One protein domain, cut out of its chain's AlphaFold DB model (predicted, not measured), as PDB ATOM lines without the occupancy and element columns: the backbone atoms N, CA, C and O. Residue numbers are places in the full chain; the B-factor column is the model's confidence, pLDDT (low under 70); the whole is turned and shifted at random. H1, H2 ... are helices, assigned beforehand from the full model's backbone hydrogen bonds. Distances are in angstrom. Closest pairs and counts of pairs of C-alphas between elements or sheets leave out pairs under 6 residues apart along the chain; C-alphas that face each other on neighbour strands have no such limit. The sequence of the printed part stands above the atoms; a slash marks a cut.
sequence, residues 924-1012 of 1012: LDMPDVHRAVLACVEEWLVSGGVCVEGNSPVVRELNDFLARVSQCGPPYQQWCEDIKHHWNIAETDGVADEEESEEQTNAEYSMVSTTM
ATOM      1  N   LEU A 924     171.484 137.416 100.081       57.69
ATOM      2  CA  LEU A 924     172.698 138.117  99.716       57.69
ATOM      3  C   LEU A 924     173.634 137.076  99.127       57.69
ATOM      4  O   LEU A 924     174.324 136.368  99.861       57.69
ATOM      5  N   ASP A 925     173.573 136.982  97.803       72.44
ATOM      6  CA  ASP A 925     174.385 136.077  97.014       72.44
ATOM      7  C   ASP A 925     175.870 136.236  97.377       72.44
ATOM      8  O   ASP A 925     176.350 137.333  97.694       72.44
ATOM      9  N   MET A 926     176.580 135.111  97.425       82.00
ATOM     10  CA  MET A 926     177.902 135.057  98.035       82.00
ATOM     11  C   MET A 926     178.897 135.881  97.196       82.00
ATOM     12  O   MET A 926     179.039 135.607  96.010       82.00
ATOM     13  N   PRO A 927     179.621 136.862  97.769       85.75
ATOM     14  CA  PRO A 927     180.562 137.684  97.007       85.75
ATOM     15  C   PRO A 927     181.634 136.843  96.308       85.75
ATOM     16  O   PRO A 927     182.162 135.909  96.908       85.75
ATOM     17  N   ASP A 928     182.048 137.215  95.096       83.38
ATOM     18  CA  ASP A 928     183.011 136.427  94.303       83.38
ATOM     19  C   ASP A 928     184.380 136.256  94.968       83.38
ATOM     20  O   ASP A 928     185.081 135.278  94.729       83.38
ATOM     21  N   VAL A 929     184.766 137.190  95.842       85.25
ATOM     22  CA  VAL A 929     185.972 137.062  96.675       85.25
ATOM     23  C   VAL A 929     185.808 135.957  97.724       85.25
ATOM     24  O   VAL A 929     186.779 135.277  98.035       85.25
ATOM     25  N   HIS A 930     184.601 135.757  98.257       89.56
ATOM     26  CA  HIS A 930     184.319 134.699  99.226       89.56
ATOM     27  C   HIS A 930     184.121 133.363  98.503       89.56
ATOM     28  O   HIS A 930     184.748 132.391  98.906       89.56
ATOM     29  N   ARG A 931     183.370 133.331  97.385       88.00
ATOM     30  CA  ARG A 931     183.251 132.146  96.510       88.00
ATOM     31  C   ARG A 931     184.630 131.605  96.123       88.00
ATOM     32  O   ARG A 931     184.891 130.423  96.305       88.00
ATOM     33  N   ALA A 932     185.542 132.481  95.691       88.25
ATOM     34  CA  ALA A 932     186.915 132.097  95.365       88.25
ATOM     35  C   ALA A 932     187.732 131.618  96.579       88.25
ATOM     36  O   ALA A 932     188.585 130.757  96.408       88.25
ATOM     37  N   VAL A 933     187.491 132.132  97.794       90.25
ATOM     38  CA  VAL A 933     188.142 131.616  99.016       90.25
ATOM     39  C   VAL A 933     187.625 130.225  99.376       90.25
ATOM     40  O   VAL A 933     188.443 129.344  99.624       90.25
ATOM     41  N   LEU A 934     186.308 130.004  99.368       91.25
ATOM     42  CA  LEU A 934     185.720 128.703  99.703       91.25
ATOM     43  C   LEU A 934     186.125 127.632  98.680       91.25
ATOM     44  O   LEU A 934     186.678 126.604  99.062       91.25
ATOM     45  N   ALA A 935     185.998 127.928  97.382       88.50
ATOM     46  CA  ALA A 935     186.445 127.035  96.310       88.50
ATOM     47  C   ALA A 935     187.964 126.767  96.345       88.50
ATOM     48  O   ALA A 935     188.410 125.698  95.945       88.50
ATOM     49  N   CYS A 936     188.773 127.709  96.843       88.75
ATOM     50  CA  CYS A 936     190.214 127.514  97.035       88.75
ATOM     51  C   CYS A 936     190.530 126.567  98.208       88.75
ATOM     52  O   CYS A 936     191.497 125.818  98.116       88.75
ATOM     53  N   VAL A 937     189.720 126.544  99.277       89.06
ATOM     54  CA  VAL A 937     189.823 125.515 100.333       89.06
ATOM     55  C   VAL A 937     189.380 124.154  99.798       89.06
ATOM     56  O   VAL A 937     190.076 123.163  99.997       89.06
ATOM     57  N   GLU A 938     188.260 124.112  99.079       88.25
ATOM     58  CA  GLU A 938     187.680 122.890  98.516       88.25
ATOM     59  C   GLU A 938     188.627 122.209  97.512       88.25
ATOM     60  O   GLU A 938     189.017 121.064  97.723       88.25
ATOM     61  N   GLU A 939     189.109 122.930  96.493       86.00
ATOM     62  CA  GLU A 939     190.075 122.424  95.501       86.00
ATOM     63  C   GLU A 939     191.420 122.021  96.140       86.00
ATOM     64  O   GLU A 939     192.095 121.106  95.660       86.00
ATOM     65  N   TRP A 940     191.825 122.677  97.233       86.25
ATOM     66  CA  TRP A 940     193.060 122.361  97.960       86.25
ATOM     67  C   TRP A 940     192.963 121.047  98.745       86.25
ATOM     68  O   TRP A 940     193.919 120.262  98.738       86.25
ATOM     69  N   LEU A 941     191.805 120.783  99.358       84.50
ATOM     70  CA  LEU A 941     191.482 119.488  99.958       84.50
ATOM     71  C   LEU A 941     191.357 118.412  98.863       84.50
ATOM     72  O   LEU A 941     192.085 117.422  98.904       84.50
ATOM     73  N   VAL A 942     190.528 118.645  97.837       82.88
ATOM     74  CA  VAL A 942     190.250 117.704  96.726       82.88
ATOM     75  C   VAL A 942     191.506 117.316  95.945       82.88
ATOM     76  O   VAL A 942     191.661 116.148  95.587       82.88
ATOM     77  N   SER A 943     192.437 118.246  95.720       76.69
ATOM     78  CA  SER A 943     193.719 117.933  95.069       76.69
ATOM     79  C   SER A 943     194.590 116.970  95.893       76.69
ATOM     80  O   SER A 943     195.492 116.346  95.336       76.69
ATOM     81  N   GLY A 944     194.340 116.834  97.201       64.56
ATOM     82  CA  GLY A 944     195.174 116.067  98.127       64.56
ATOM     83  C   GLY A 944     196.395 116.845  98.623       64.56
ATOM     84  O   GLY A 944     197.426 116.239  98.914       64.56
ATOM     85  N   GLY A 945     196.307 118.182  98.707       58.00
ATOM     86  CA  GLY A 945     197.437 119.034  99.095       58.00
ATOM     87  C   GLY A 945     197.979 118.712 100.492       58.00
ATOM     88  O   GLY A 945     199.191 118.714 100.709       58.00
ATOM     89  N   VAL A 946     197.103 118.381 101.442       64.38
ATOM     90  CA  VAL A 946     197.495 117.869 102.761       64.38
ATOM     91  C   VAL A 946     196.618 116.683 103.130       64.38
ATOM     92  O   VAL A 946     195.397 116.750 103.035       64.38
ATOM     93  N   CYS A 947     197.248 115.609 103.608       65.75
ATOM     94  CA  CYS A 947     196.543 114.519 104.268       65.75
ATOM     95  C   CYS A 947     195.961 115.045 105.589       65.75
ATOM     96  O   CYS A 947     196.712 115.354 106.516       65.75
ATOM     97  N   VAL A 948     194.638 115.210 105.635       69.06
ATOM     98  CA  VAL A 948     193.894 115.638 106.832       69.06
ATOM     99  C   VAL A 948     193.995 114.552 107.911       69.06
ATOM    100  O   VAL A 948     194.259 114.844 109.077       69.06
ATOM    101  N   GLU A 949     193.896 113.283 107.502       66.25
ATOM    102  CA  GLU A 949     194.159 112.125 108.356       66.25
ATOM    103  C   GLU A 949     195.597 112.163 108.903       66.25
ATOM    104  O   GLU A 949     196.572 112.226 108.153       66.25
ATOM    105  N   GLY A 950     195.726 112.131 110.233       66.81
ATOM    106  CA  GLY A 950     197.011 112.148 110.940       66.81
ATOM    107  C   GLY A 950     197.642 113.531 111.157       66.81
ATOM    108  O   GLY A 950     198.630 113.616 111.884       66.81
ATOM    109  N   ASN A 951     197.088 114.619 110.607       79.56
ATOM    110  CA  ASN A 951     197.668 115.965 110.731       79.56
ATOM    111  C   ASN A 951     196.889 116.872 111.705       79.56
ATOM    112  O   ASN A 951     196.328 117.898 111.319       79.56
ATOM    113  N   SER A 952     196.888 116.477 112.984       79.44
ATOM    114  CA  SER A 952     196.230 117.152 114.122       79.44
ATOM    115  C   SER A 952     196.213 118.699 114.063       79.44
ATOM    116  O   SER A 952     195.119 119.270 114.078       79.44
ATOM    117  N   PRO A 953     197.347 119.421 113.900       78.38
ATOM    118  CA  PRO A 953     197.324 120.887 113.860       78.38
ATOM    119  C   PRO A 953     196.593 121.475 112.642       78.38
ATOM    120  O   PRO A 953     196.018 122.557 112.744       78.38
ATOM    121  N   VAL A 954     196.585 120.786 111.494       85.56
ATOM    122  CA  VAL A 954     195.840 121.233 110.304       85.56
ATOM    123  C   VAL A 954     194.347 120.965 110.466       85.56
ATOM    124  O   VAL A 954     193.552 121.824 110.098       85.56
ATOM    125  N   VAL A 955     193.965 119.838 111.077       86.88
ATOM    126  CA  VAL A 955     192.565 119.551 111.446       86.88
ATOM    127  C   VAL A 955     192.038 120.614 112.412       86.88
ATOM    128  O   VAL A 955     190.963 121.166 112.191       86.88
ATOM    129  N   ARG A 956     192.812 120.963 113.448       86.00
ATOM    130  CA  ARG A 956     192.440 121.973 114.452       86.00
ATOM    131  C   ARG A 956     192.261 123.365 113.839       86.00
ATOM    132  O   ARG A 956     191.259 124.022 114.106       86.00
ATOM    133  N   GLU A 957     193.182 123.792 112.974       89.44
ATOM    134  CA  GLU A 957     193.069 125.075 112.264       89.44
ATOM    135  C   GLU A 957     191.916 125.085 111.244       89.44
ATOM    136  O   GLU A 957     191.266 126.111 111.057       89.44
ATOM    137  N   LEU A 958     191.625 123.949 110.598       90.00
ATOM    138  CA  LEU A 958     190.485 123.811 109.690       90.00
ATOM    139  C   LEU A 958     189.150 123.846 110.452       90.00
ATOM    140  O   LEU A 958     188.215 124.500 109.994       90.00
ATOM    141  N   ASN A 959     189.072 123.245 111.642       90.00
ATOM    142  CA  ASN A 959     187.909 123.368 112.522       90.00
ATOM    143  C   ASN A 959     187.704 124.817 112.997       90.00
ATOM    144  O   ASN A 959     186.578 125.308 112.928       90.00
ATOM    145  N   ASP A 960     188.757 125.547 113.379       88.81
ATOM    146  CA  ASP A 960     188.648 126.979 113.719       88.81
ATOM    147  C   ASP A 960     188.247 127.846 112.506       88.81
ATOM    148  O   ASP A 960     187.408 128.747 112.617       88.81
ATOM    149  N   PHE A 961     188.772 127.539 111.314       91.38
ATOM    150  CA  PHE A 961     188.349 128.160 110.056       91.38
ATOM    151  C   PHE A 961     186.843 127.961 109.821       91.38
ATOM    152  O   PHE A 961     186.116 128.939 109.625       91.38
ATOM    153  N   LEU A 962     186.356 126.718 109.883       91.25
ATOM    154  CA  LEU A 962     184.945 126.374 109.676       91.25
ATOM    155  C   LEU A 962     184.048 127.004 110.755       91.25
ATOM    156  O   LEU A 962     183.030 127.614 110.424       91.25
ATOM    157  N   ALA A 963     184.457 126.963 112.025       89.44
ATOM    158  CA  ALA A 963     183.729 127.550 113.153       89.44
ATOM    159  C   ALA A 963     183.605 129.083 113.077       89.44
ATOM    160  O   ALA A 963     182.664 129.651 113.636       89.44
ATOM    161  N   ARG A 964     184.519 129.775 112.382       88.44
ATOM    162  CA  ARG A 964     184.426 131.222 112.107       88.44
ATOM    163  C   ARG A 964     183.688 131.536 110.805       88.44
ATOM    164  O   ARG A 964     182.985 132.545 110.735       88.44
ATOM    165  N   VAL A 965     183.812 130.697 109.777       89.50
ATOM    166  CA  VAL A 965     183.098 130.874 108.499       89.50
ATOM    167  C   VAL A 965     181.597 130.612 108.662       89.50
ATOM    168  O   VAL A 965     180.796 131.391 108.145       89.50
ATOM    169  N   SER A 966     181.187 129.640 109.480       87.81
ATOM    170  CA  SER A 966     179.775 129.389 109.818       87.81
ATOM    171  C   SER A 966     179.077 130.593 110.484       87.81
ATOM    172  O   SER A 966     177.868 130.785 110.339       87.81
ATOM    173  N   GLN A 967     179.822 131.489 111.139       87.31
ATOM    174  CA  GLN A 967     179.286 132.731 111.719       87.31
ATOM    175  C   GLN A 967     178.955 133.801 110.657       87.31
ATOM    176  O   GLN A 967     178.291 134.793 110.963       87.31
ATOM    177  N   CYS A 968     179.369 133.618 109.397       83.50
ATOM    178  CA  CYS A 968     179.104 134.566 108.309       83.50
ATOM    179  C   CYS A 968     177.667 134.488 107.750       83.50
ATOM    180  O   CYS A 968     177.245 135.401 107.033       83.50
ATOM    181  N   GLY A 969     176.902 133.445 108.100       86.31
ATOM    182  CA  GLY A 969     175.467 133.303 107.815       86.31
ATOM    183  C   GLY A 969     175.086 131.993 107.104       86.31
ATOM    184  O   GLY A 969     175.969 131.226 106.723       86.31
ATOM    185  N   PRO A 970     173.784 131.744 106.860       86.81
ATOM    186  CA  PRO A 970     173.272 130.453 106.383       86.81
ATOM    187  C   PRO A 970     173.970 129.812 105.164       86.81
ATOM    188  O   PRO A 970     174.262 128.621 105.243       86.81
ATOM    189  N   PRO A 971     174.314 130.524 104.065       87.31
ATOM    190  CA  PRO A 971     174.998 129.885 102.933       87.31
ATOM    191  C   PRO A 971     176.446 129.472 103.247       87.31
ATOM    192  O   PRO A 971     176.991 128.612 102.564       87.31
ATOM    193  N   TYR A 972     177.068 130.058 104.275       90.06
ATOM    194  CA  TYR A 972     178.376 129.629 104.773       90.06
ATOM    195  C   TYR A 972     178.239 128.446 105.737       90.06
ATOM    196  O   TYR A 972     179.077 127.558 105.720       90.06
ATOM    197  N   GLN A 973     177.165 128.410 106.537       89.06
ATOM    198  CA  GLN A 973     176.849 127.283 107.425       89.06
ATOM    199  C   GLN A 973     176.636 125.998 106.626       89.06
ATOM    200  O   GLN A 973     177.292 125.008 106.918       89.06
ATOM    201  N   GLN A 974     175.807 126.041 105.576       90.56
ATOM    202  CA  GLN A 974     175.584 124.882 104.708       90.56
ATOM    203  C   GLN A 974     176.901 124.361 104.115       90.56
ATOM    204  O   GLN A 974     177.223 123.195 104.305       90.56
ATOM    205  N   TRP A 975     177.710 125.240 103.506       92.69
ATOM    206  CA  TRP A 975     179.013 124.856 102.951       92.69
ATOM    207  C   TRP A 975     179.969 124.281 104.013       92.69
ATOM    208  O   TRP A 975     180.700 123.336 103.732       92.69
ATOM    209  N   CYS A 976     179.957 124.801 105.246       90.94
ATOM    210  CA  CYS A 976     180.756 124.235 106.333       90.94
ATOM    211  C   CYS A 976     180.327 122.805 106.693       90.94
ATOM    212  O   CYS A 976     181.198 121.949 106.837       90.94
ATOM    213  N   GLU A 977     179.026 122.528 106.811       89.25
ATOM    214  CA  GLU A 977     178.531 121.171 107.090       89.25
ATOM    215  C   GLU A 977     178.778 120.216 105.912       89.25
ATOM    216  O   GLU A 977     179.210 119.081 106.125       89.25
ATOM    217  N   ASP A 978     178.602 120.688 104.672       90.31
ATOM    218  CA  ASP A 978     178.909 119.923 103.458       90.31
ATOM    219  C   ASP A 978     180.393 119.499 103.439       90.31
ATOM    220  O   ASP A 978     180.705 118.331 103.196       90.31
ATOM    221  N   ILE A 979     181.316 120.415 103.768       89.06
ATOM    222  CA  ILE A 979     182.761 120.140 103.856       89.06
ATOM    223  C   ILE A 979     183.099 119.184 105.007       89.06
ATOM    224  O   ILE A 979     183.852 118.232 104.777       89.06
ATOM    225  N   LYS A 980     182.540 119.378 106.215       88.44
ATOM    226  CA  LYS A 980     182.735 118.442 107.344       88.44
ATOM    227  C   LYS A 980     182.343 117.020 106.947       88.44
ATOM    228  O   LYS A 980     183.118 116.091 107.163       88.44
ATOM    229  N   HIS A 981     181.162 116.865 106.345       86.75
ATOM    230  CA  HIS A 981     180.627 115.573 105.928       86.75
ATOM    231  C   HIS A 981     181.461 114.945 104.802       86.75
ATOM    232  O   HIS A 981     181.750 113.752 104.845       86.75
ATOM    233  N   HIS A 982     181.875 115.725 103.797       85.44
ATOM    234  CA  HIS A 982     182.641 115.206 102.658       85.44
ATOM    235  C   HIS A 982     184.048 114.723 103.051       85.44
ATOM    236  O   HIS A 982     184.560 113.779 102.455       85.44
ATOM    237  N   TRP A 983     184.657 115.343 104.068       81.25
ATOM    238  CA  TRP A 983     186.019 115.042 104.530       81.25
ATOM    239  C   TRP A 983     186.082 114.303 105.875       81.25
ATOM    240  O   TRP A 983     187.171 114.127 106.417       81.25
ATOM    241  N   ASN A 984     184.933 113.865 106.405       79.50
ATOM    242  CA  ASN A 984     184.792 113.202 107.709       79.50
ATOM    243  C   ASN A 984     185.544 113.937 108.841       79.50
ATOM    244  O   ASN A 984     186.237 113.329 109.662       79.50
ATOM    245  N   ILE A 985     185.446 115.269 108.852       78.25
ATOM    246  CA  ILE A 985     186.134 116.113 109.831       78.25
ATOM    247  C   ILE A 985     185.361 116.019 111.145       78.25
ATOM    248  O   ILE A 985     184.309 116.636 111.302       78.25
ATOM    249  N   ALA A 986     185.878 115.215 112.073       66.75
ATOM    250  CA  ALA A 986     185.262 115.027 113.377       66.75
ATOM    251  C   ALA A 986     185.181 116.353 114.150       66.75
ATOM    252  O   ALA A 986     186.170 117.087 114.275       66.75
ATOM    253  N   GLU A 987     184.007 116.627 114.717       57.31
ATOM    254  CA  GLU A 987     183.857 117.682 115.710       57.31
ATOM    255  C   GLU A 987     184.566 117.237 116.992       57.31
ATOM    256  O   GLU A 987     184.193 116.259 117.638       57.31
ATOM    257  N   THR A 988     185.642 117.937 117.346       52.97
ATOM    258  CA  THR A 988     186.280 117.790 118.653       52.97
ATOM    259  C   THR A 988     185.421 118.519 119.680       52.97
ATOM    260  O   THR A 988     185.597 119.725 119.867       52.97
ATOM    261  N   ASP A 989     184.478 117.797 120.293       37.53
ATOM    262  CA  ASP A 989     183.579 118.314 121.332       37.53
ATOM    263  C   ASP A 989     184.351 119.093 122.410       37.53
ATOM    264  O   ASP A 989     185.270 118.583 123.057       37.53
ATOM    265  N   GLY A 990     183.984 120.363 122.584       49.34
ATOM    266  CA  GLY A 990     184.743 121.323 123.380       49.34
ATOM    267  C   GLY A 990     184.524 121.194 124.886       49.34
ATOM    268  O   GLY A 990     183.778 121.987 125.457       49.34
ATOM    269  N   VAL A 991     185.219 120.254 125.537       37.97
ATOM    270  CA  VAL A 991     185.449 120.261 126.997       37.97
ATOM    271  C   VAL A 991     186.910 119.904 127.313       37.97
ATOM    272  O   VAL A 991     187.222 118.825 127.810       37.97
ATOM    273  N   ALA A 992     187.809 120.835 127.003       37.28
ATOM    274  CA  ALA A 992     189.172 120.902 127.527       37.28
ATOM    275  C   ALA A 992     189.528 122.386 127.688       37.28
ATOM    276  O   ALA A 992     189.192 123.184 126.808       37.28
ATOM    277  N   ASP A 993     190.133 122.765 128.811       36.09
ATOM    278  CA  ASP A 993     190.305 124.168 129.193       36.09
ATOM    279  C   ASP A 993     191.122 124.968 128.164       36.09
ATOM    280  O   ASP A 993     192.118 124.485 127.618       36.09
ATOM    281  N   GLU A 994     190.703 126.213 127.897       46.91
ATOM    282  CA  GLU A 994     191.274 127.042 126.820       46.91
ATOM    283  C   GLU A 994     192.791 127.276 126.993       46.91
ATOM    284  O   GLU A 994     193.510 127.380 126.000       46.91
ATOM    285  N   GLU A 995     193.298 127.272 128.233       45.44
ATOM    286  CA  GLU A 995     194.733 127.390 128.537       45.44
ATOM    287  C   GLU A 995     195.517 126.078 128.292       45.44
ATOM    288  O   GLU A 995     196.628 126.116 127.761       45.44
ATOM    289  N   GLU A 996     194.949 124.903 128.602       37.72
ATOM    290  CA  GLU A 996     195.624 123.603 128.397       37.72
ATOM    291  C   GLU A 996     195.598 123.175 126.914       37.72
ATOM    292  O   GLU A 996     196.538 122.554 126.407       37.72
ATOM    293  N   SER A 997     194.566 123.588 126.171       44.75
ATOM    294  CA  SER A 997     194.435 123.354 124.728       44.75
ATOM    295  C   SER A 997     195.537 124.040 123.900       44.75
ATOM    296  O   SER A 997     196.090 123.433 122.970       44.75
ATOM    297  N   GLU A 998     195.923 125.278 124.244       46.88
ATOM    298  CA  GLU A 998     197.038 125.981 123.583       46.88
ATOM    299  C   GLU A 998     198.410 125.376 123.947       46.88
ATOM    300  O   GLU A 998     199.284 125.254 123.079       46.88
ATOM    301  N   GLU A 999     198.602 124.938 125.195       40.84
ATOM    302  CA  GLU A 999     199.807 124.236 125.671       40.84
ATOM    303  C   GLU A 999     200.025 122.931 124.875       40.84
ATOM    304  O   GLU A 999     201.063 122.764 124.217       40.84
ATOM    305  N   GLN A1000     199.010 122.059 124.854       36.84
ATOM    306  CA  GLN A1000     199.002 120.762 124.166       36.84
ATOM    307  C   GLN A1000     199.195 120.914 122.647       36.84
ATOM    308  O   GLN A1000     199.992 120.198 122.033       36.84
ATOM    309  N   THR A1001     198.529 121.905 122.039       47.12
ATOM    310  CA  THR A1001     198.629 122.213 120.603       47.12
ATOM    311  C   THR A1001     200.070 122.422 120.143       47.12
ATOM    312  O   THR A1001     200.462 121.977 119.062       47.12
ATOM    313  N   ASN A1002     200.884 123.086 120.961       50.66
ATOM    314  CA  ASN A1002     202.251 123.439 120.595       50.66
ATOM    315  C   ASN A1002     203.265 122.302 120.807       50.66
ATOM    316  O   ASN A1002     204.305 122.290 120.143       50.66
ATOM    317  N   ALA A1003     202.956 121.312 121.650       42.94
ATOM    318  CA  ALA A1003     203.746 120.083 121.738       42.94
ATOM    319  C   ALA A1003     203.646 119.257 120.438       42.94
ATOM    320  O   ALA A1003     204.663 118.790 119.916       42.94
ATOM    321  N   GLU A1004     202.447 119.148 119.855       40.84
ATOM    322  CA  GLU A1004     202.223 118.437 118.586       40.84
ATOM    323  C   GLU A1004     202.932 119.105 117.396       40.84
ATOM    324  O   GLU A1004     203.557 118.410 116.588       40.84
ATOM    325  N   TYR A1005     202.913 120.444 117.309       46.34
ATOM    326  CA  TYR A1005     203.632 121.201 116.266       46.34
ATOM    327  C   TYR A1005     205.136 120.886 116.217       46.34
ATOM    328  O   TYR A1005     205.741 120.929 115.142       46.34
ATOM    329  N   SER A1006     205.744 120.544 117.356       41.47
ATOM    330  CA  SER A1006     207.149 120.131 117.425       41.47
ATOM    331  C   SER A1006     207.384 118.761 116.771       41.47
ATOM    332  O   SER A1006     208.389 118.562 116.085       41.47
ATOM    333  N   MET A1007     206.441 117.821 116.915       36.12
ATOM    334  CA  MET A1007     206.593 116.446 116.419       36.12
ATOM    335  C   MET A1007     206.350 116.307 114.912       36.12
ATOM    336  O   MET A1007     207.142 115.641 114.242       36.12
ATOM    337  N   VAL A1008     205.322 116.966 114.357       41.50
ATOM    338  CA  VAL A1008     204.937 116.856 112.926       41.50
ATOM    339  C   VAL A1008     206.077 117.260 111.974       41.50
ATOM    340  O   VAL A1008     206.181 116.756 110.859       41.50
ATOM    341  N   SER A1009     207.004 118.102 112.433       38.72
ATOM    342  CA  SER A1009     208.195 118.497 111.672       38.72
ATOM    343  C   SER A1009     209.299 117.426 111.583       38.72
ATOM    344  O   SER A1009     210.353 117.701 111.010       38.72
ATOM    345  N   THR A1010     209.098 116.236 112.155       32.91
ATOM    346  CA  THR A1010     210.044 115.103 112.072       32.91
ATOM    347  C   THR A1010     209.697 114.146 110.922       32.91
ATOM    348  O   THR A1010     210.461 113.231 110.624       32.91
ATOM    349  N   THR A1011     208.545 114.344 110.271       31.39
ATOM    350  CA  THR A1011     207.985 113.466 109.228       31.39
ATOM    351  C   THR A1011     207.771 114.164 107.873       31.39
ATOM    352  O   THR A1011     207.010 113.661 107.047       31.39
ATOM    353  N   MET A1012     208.462 115.289 107.625       32.06
ATOM    354  CA  MET A1012     208.551 115.985 106.326       32.06
ATOM    355  C   MET A1012     209.997 116.326 105.956       32.06
ATOM    356  O   MET A1012     210.728 116.793 106.857       32.06
TER     357      MET A1012
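What this domain is: This is residues 924 to 1012 of the 1012 residues of an uncharacterized protein of Hyalella azteca (UniProt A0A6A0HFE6). Three helices, H1, H2 and H3, stand roughly side by side in a loose group with their centres in a triangle: H2 and H3 fold back on each other as a hairpin, and H1 runs beside H3 without clearly touching it. The last helix, H4, is set off at the other end of H2, steeply tilted to it and meeting its first residues; residues 989 to 1000, the end of the long link before H4 and the first part of H4, stick out from the rest. The printed part has 89 residues with four named helices, H1 to H4 in that order, and no named strand; the class is all helix. It is only just loose, close to compact, with a radius of gyration of the C-alphas of 14.6 A and spans of 42 by 30 by 21 A.

How they stand to each other: H1, residues 928 to 942, touches no helix. It is close to but not clearly touching H3, residues 970 to 982: their closest C-alphas, those of Glu 938 and Ile 979, are 7.8 A apart. H1 and H3 run the same way at a shallow tilt of 8 degrees. H2, residues 952 to 968, is apart from H1. H2 and H3 form a helical hairpin, opposite ways at a shallow tilt of 26 degrees. They touch through residues 962 to 967 of H2 and 972 to 976 of H3, with the closest C-alphas, those of Ser 966 and Gln 973, 4.3 A apart. H4, residues 994 to 1008, touches H2 with its residues 1001 to 1005 alone, at residues 952 to 953 of H2; the closest C-alphas, those of Pro 953 and Tyr 1005, are 6.8 A apart. H2 and H4 run opposite ways at a steep tilt of 48 degrees. H4 is apart from H1 and from H3. In H1 each O i to N i+4 pair is within hydrogen-bond range; in H2 11 of 13 are, in H3 8 of 9 and in H4 7 of 11.

Where its parts are: H1 begins at C-alpha 928, at (183.011, 136.427, 94.303), and measures 20.2 A from first to last C-alpha. H2, the longest helix with 17 residues, measures 25.1 A and begins at C-alpha 952, at (196.230, 117.152, 114.122). H3 measures 18.3 A. H4 measures 22.0 A and ends at C-alpha 1008, at (204.937, 116.856, 112.926).

The domain as a whole: The two C-alphas farthest apart, those of Leu 924 and Thr 1010, are 45.6 A apart. The printed part has no cut and ends at Met 1012, the chain's last residue. The link from H3 to H4, 11 residues, is long; that from H1 to H2, 9 residues, is short, and that from H2 to H3, 1 residue, is tight. The mean pLDDT of the printed part is 71.2. It is under 70 at residue 924, residues 944 to 950 and residues 986 to 1012, and H4 has a mean of 43.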